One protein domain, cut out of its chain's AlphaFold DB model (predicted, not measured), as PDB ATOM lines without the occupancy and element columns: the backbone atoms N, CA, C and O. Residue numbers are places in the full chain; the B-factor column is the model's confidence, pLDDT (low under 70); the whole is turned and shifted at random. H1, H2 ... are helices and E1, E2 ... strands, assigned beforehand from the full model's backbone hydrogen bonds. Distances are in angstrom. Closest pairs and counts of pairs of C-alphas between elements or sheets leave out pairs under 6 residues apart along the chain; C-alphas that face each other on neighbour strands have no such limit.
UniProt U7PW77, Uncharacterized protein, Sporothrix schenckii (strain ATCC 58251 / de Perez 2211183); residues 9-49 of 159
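Overview. This is residues 9 to 49 of the 159 residues of an uncharacterized protein of Sporothrix schenckii (strain ATCC 58251 / de Perez 2211183) (UniProt U7PW77). There is little regular structure: a small meander of three short strands, each the antiparallel neighbour of the one before, in order E1, E2, E3, with a long loop, residues 12 to 28, between E1 and E2 and one short helix, H1, at the end. The 41 printed residues, 14 in named elements, are of mixed class. The whole is compact, radius of gyration of the C-alphas 9.6 A, and flat, spanning 26 by 25 by 13 A.

Along the chain. E1 is residues 9 to 11, from C-alpha 9 at (126.422, 142.270, 101.432). E2 is residues 29 to 32, 9.8 A long; E3 is residues 39 to 41. H1, residues 44 to 47, ends at (121.332, 136.490, 96.026).

Arrangement. E1 and E2 form a hairpin, with N 10 and O 30 2.8 A apart. E2 and E3 form another, with N 31 and O 40 2.9 A apart. H1 only grazes the sheet; it is too short for an O i to N i+4 pair, and 0 of 1 O i to N i+3 pairs is within range.

Size, cuts and confidence. The printed part has no cut. The link E1 to E2 is long. No printed residue is under 70 in pLDDT.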
ATOM      1  N   HIS A   9     126.141 143.694 101.347       92.79
ATOM      2  CA  HIS A   9     126.422 142.270 101.432       92.79
ATOM      3  C   HIS A   9     127.721 142.028 102.205       92.79
ATOM      4  O   HIS A   9     128.800 142.433 101.770       92.79
ATOM      5  N   ARG A  10     127.618 141.339 103.342       93.45
ATOM      6  CA  ARG A  10     128.741 140.898 104.175       93.45
ATOM      7  C   ARG A  10     128.731 139.381 104.311       93.45
ATOM      8  O   ARG A  10     127.690 138.740 104.198       93.45
ATOM      9  N   LYS A  11     129.902 138.798 104.566       94.41
ATOM     10  CA  LYS A  11     130.032 137.378 104.900       94.41
ATOM     11  C   LYS A  11     130.400 137.219 106.367       94.41
ATOM     12  O   LYS A  11     131.287 137.918 106.849       94.41
ATOM     13  N   VAL A  12     129.720 136.308 107.051       94.22
ATOM     14  CA  VAL A  12     130.021 135.911 108.430       94.22
ATOM     15  C   VAL A  12     130.853 134.627 108.454       94.22
ATOM     16  O   VAL A  12     130.997 133.952 107.433       94.22
ATOM     17  N   ALA A  13     131.413 134.284 109.616       94.51
ATOM     18  CA  ALA A  13     132.150 133.036 109.793       94.51
ATOM     19  C   ALA A  13     131.230 131.818 109.606       94.51
ATOM     20  O   ALA A  13     130.035 131.880 109.908       94.51
ATOM     21  N   GLU A  14     131.792 130.688 109.177       92.69
ATOM     22  CA  GLU A  14     131.039 129.443 108.963       92.69
ATOM     23  C   GLU A  14     130.341 128.953 110.244       92.69
ATOM     24  O   GLU A  14     129.184 128.547 110.192       92.69
ATOM     25  N   GLY A  15     130.976 129.106 111.413       93.31
ATOM     26  CA  GLY A  15     130.368 128.784 112.716       93.31
ATOM     27  C   GLY A  15     129.202 129.696 113.129       93.31
ATOM     28  O   GLY A  15     128.440 129.359 114.030       93.31
ATOM     29  N   SER A  16     129.039 130.840 112.460       93.14
ATOM     30  CA  SER A  16     127.914 131.769 112.634       93.14
ATOM     31  C   SER A  16     126.900 131.707 111.488       93.14
ATOM     32  O   SER A  16     126.041 132.582 111.390       93.14
ATOM     33  N   ALA A  17     126.978 130.692 110.620       94.10
ATOM     34  CA  ALA A  17     126.015 130.508 109.542       94.10
ATOM     35  C   ALA A  17     124.592 130.334 110.100       94.10
ATOM     36  O   ALA A  17     124.365 129.605 111.070       94.10
ATOM     37  N   LYS A  18     123.620 130.991 109.465       95.20
ATOM     38  CA  LYS A  18     122.187 130.838 109.763       95.20
ATOM     39  C   LYS A  18     121.430 130.431 108.505       95.20
ATOM     40  O   LYS A  18     121.971 130.481 107.402       95.20
ATOM     41  N   GLY A  19     120.195 129.970 108.676       95.05
ATOM     42  CA  GLY A  19     119.344 129.573 107.558       95.05
ATOM     43  C   GLY A  19     119.040 130.756 106.641       95.05
ATOM     44  O   GLY A  19     118.795 131.858 107.110       95.05
ATOM     45  N   CYS A  20     119.065 130.525 105.331       95.66
ATOM     46  CA  CYS A  20     118.601 131.498 104.354       95.66
ATOM     47  C   CYS A  20     117.105 131.787 104.552       95.66
ATOM     48  O   CYS A  20     116.333 130.844 104.646       95.66
ATOM     49  N   GLU A  21     116.666 133.040 104.488       94.62
ATOM     50  CA  GLU A  21     115.243 133.398 104.662       94.62
ATOM     51  C   GLU A  21     114.301 132.802 103.596       94.62
ATOM     52  O   GLU A  21     113.089 132.780 103.770       94.62
ATOM     53  N   ILE A  22     114.844 132.308 102.478       94.24
ATOM     54  CA  ILE A  22     114.054 131.810 101.341       94.24
ATOM     55  C   ILE A  22     114.035 130.273 101.283       94.24
ATOM     56  O   ILE A  22     113.000 129.684 100.995       94.24
ATOM     57  N   CYS A  23     115.164 129.595 101.537       95.81
ATOM     58  CA  CYS A  23     115.231 128.118 101.511       95.81
ATOM     59  C   CYS A  23     115.685 127.474 102.819       95.81
ATOM     60  O   CYS A  23     115.865 126.259 102.852       95.81
ATOM     61  N   TYR A  24     115.954 128.261 103.859       95.51
ATOM     62  CA  TYR A  24     116.419 127.820 105.179       95.51
ATOM     63  C   TYR A  24     117.724 127.003 105.187       95.51
ATOM     64  O   TYR A  24     118.173 126.557 106.240       95.51
ATOM     65  N   LYS A  25     118.401 126.872 104.037       95.52
ATOM     66  CA  LYS A  25     119.740 126.274 103.934       95.52
ATOM     67  C   LYS A  25     120.766 127.157 104.650       95.52
ATOM     68  O   LYS A  25     120.670 128.380 104.521       95.52
ATOM     69  N   PRO A  26     121.758 126.578 105.350       95.53
ATOM     70  CA  PRO A  26     122.778 127.355 106.041       95.53
ATOM     71  C   PRO A  26     123.535 128.243 105.050       95.53
ATOM     72  O   PRO A  26     124.015 127.782 104.013       95.53
ATOM     73  N   SER A  27     123.622 129.527 105.370       96.13
ATOM     74  CA  SER A  27     124.293 130.541 104.573       96.13
ATOM     75  C   SER A  27     125.156 131.433 105.456       96.13
ATOM     76  O   SER A  27     124.777 131.802 106.567       96.13
ATOM     77  N   THR A  28     126.318 131.809 104.930       96.48
ATOM     78  CA  THR A  28     127.231 132.784 105.535       96.48
ATOM     79  C   THR A  28     127.066 134.185 104.955       96.48
ATOM     80  O   THR A  28     127.697 135.119 105.439       96.48
ATOM     81  N   SER A  29     126.250 134.363 103.914       95.12
ATOM     82  CA  SER A  29     125.993 135.673 103.313       95.12
ATOM     83  C   SER A  29     124.834 136.388 103.999       95.12
ATOM     84  O   SER A  29     123.732 135.850 104.107       95.12
ATOM     85  N   VAL A  30     125.105 137.619 104.435       94.85
ATOM     86  CA  VAL A  30     124.177 138.481 105.164       94.85
ATOM     87  C   VAL A  30     124.059 139.818 104.444       94.85
ATOM     88  O   VAL A  30     125.063 140.446 104.110       94.85
ATOM     89  N   LEU A  31     122.831 140.259 104.208       94.69
ATOM     90  CA  LEU A  31     122.519 141.605 103.745       94.69
ATOM     91  C   LEU A  31     122.197 142.470 104.958       94.69
ATOM     92  O   LEU A  31     121.287 142.122 105.697       94.69
ATOM     93  N   ILE A  32     122.926 143.569 105.174       93.81
ATOM     94  CA  ILE A  32     122.792 144.421 106.368       93.81
ATOM     95  C   ILE A  32     122.567 145.879 105.965       93.81
ATOM     96  O   ILE A  32     123.295 146.415 105.122       93.81
ATOM     97  N   THR A  33     121.588 146.528 106.593       92.02
ATOM     98  CA  THR A  33     121.372 147.982 106.476       92.02
ATOM     99  C   THR A  33     122.568 148.784 107.011       92.02
ATOM    100  O   THR A  33     123.243 148.331 107.934       92.02
ATOM    101  N   PRO A  34     122.838 150.003 106.510       89.25
ATOM    102  CA  PRO A  34     123.927 150.840 107.034       89.25
ATOM    103  C   PRO A  34     123.800 151.119 108.544       89.25
ATOM    104  O   PRO A  34     124.801 151.215 109.248       89.25
ATOM    105  N   GLU A  35     122.567 151.165 109.047       89.80
ATOM    106  CA  GLU A  35     122.232 151.391 110.456       89.80
ATOM    107  C   GLU A  35     122.264 150.110 111.316       89.80
ATOM    108  O   GLU A  35     122.014 150.181 112.516       89.80
ATOM    109  N   ASN A  36     122.523 148.934 110.726       88.19
ATOM    110  CA  ASN A  36     122.463 147.610 111.369       88.19
ATOM    111  C   ASN A  36     121.133 147.300 112.094       88.19
ATOM    112  O   ASN A  36     121.105 146.496 113.023       88.19
ATOM    113  N   LYS A  37     120.028 147.936 111.686       88.55
ATOM    114  CA  LYS A  37     118.689 147.727 112.273       88.55
ATOM    115  C   LYS A  37     117.969 146.524 111.675       88.55
ATOM    116  O   LYS A  37     117.121 145.936 112.333       88.55
ATOM    117  N   ASP A  38     118.315 146.191 110.438       91.92
ATOM    118  CA  ASP A  38     117.762 145.067 109.691       91.92
ATOM    119  C   ASP A  38     118.888 144.280 109.007       91.92
ATOM    120  O   ASP A  38     119.855 144.881 108.501       91.92
ATOM    121  N   PHE A  39     118.768 142.952 109.041       93.26
ATOM    122  CA  PHE A  39     119.711 142.001 108.468       93.26
ATOM    123  C   PHE A  39     119.013 140.711 108.016       93.26
ATOM    124  O   PHE A  39     118.222 140.129 108.750       93.26
ATOM    125  N   PHE A  40     119.385 140.208 106.839       93.74
ATOM    126  CA  PHE A  40     118.830 138.972 106.280       93.74
ATOM    127  C   PHE A  40     119.931 137.991 105.912       93.74
ATOM    128  O   PHE A  40     120.904 138.365 105.252       93.74
ATOM    129  N   TYR A  41     119.754 136.720 106.267       96.00
ATOM    130  CA  TYR A  41     120.618 135.647 105.787       96.00
ATOM    131  C   TYR A  41     120.113 135.146 104.447       96.00
ATOM    132  O   TYR A  41     118.995 134.655 104.331       96.00
ATOM    133  N   ILE A  42     120.946 135.225 103.419       95.54
ATOM    134  CA  ILE A  42     120.560 134.860 102.055       95.54
ATOM    135  C   ILE A  42     121.632 133.973 101.475       95.54
ATOM    136  O   ILE A  42     122.808 134.257 101.651       95.54
ATOM    137  N   CYS A  43     121.273 132.878 100.812       94.57
ATOM    138  CA  CYS A  43     122.258 132.017 100.163       94.57
ATOM    139  C   CYS A  43     122.690 132.589  98.800       94.57
ATOM    140  O   CYS A  43     121.921 133.302  98.155       94.57
ATOM    141  N   PRO A  44     123.891 132.245  98.301       91.68
ATOM    142  CA  PRO A  44     124.367 132.721  97.001       91.68
ATOM    143  C   PRO A  44     123.471 132.340  95.817       91.68
ATOM    144  O   PRO A  44     123.553 132.986  94.776       91.68
ATOM    145  N   SER A  45     122.648 131.293  95.966       93.44
ATOM    146  CA  SER A  45     121.639 130.923  94.969       93.44
ATOM    147  C   SER A  45     120.609 132.039  94.828       93.44
ATOM    148  O   SER A  45     120.449 132.564  93.736       93.44
ATOM    149  N   HIS A  46     120.003 132.469  95.938       94.26
ATOM    150  CA  HIS A  46     118.956 133.488  95.911       94.26
ATOM    151  C   HIS A  46     119.476 134.919  95.804       94.26
ATOM    152  O   HIS A  46     118.788 135.798  95.300       94.26
ATOM    153  N   LEU A  47     120.718 135.176  96.222       91.52
ATOM    154  CA  LEU A  47     121.332 136.490  96.026       91.52
ATOM    155  C   LEU A  47     121.466 136.849  94.534       91.52
ATOM    156  O   LEU A  47     121.489 138.024  94.180       91.52
ATOM    157  N   LYS A  48     121.568 135.840  93.659       89.06
ATOM    158  CA  LYS A  48     121.653 136.008  92.201       89.06
ATOM    159  C   LYS A  48     120.283 136.086  91.522       89.06
ATOM    160  O   LYS A  48     120.233 136.319  90.311       89.06
ATOM    161  N   ASP A  49     119.194 135.904  92.264       91.48
ATOM    162  CA  ASP A  49     117.853 135.939  91.697       91.48
ATOM    163  C   ASP A  49     117.486 137.359  91.278       91.48
ATOM    164  O   ASP A  49     117.589 138.320  92.043       91.48
TER     165      ASP A  49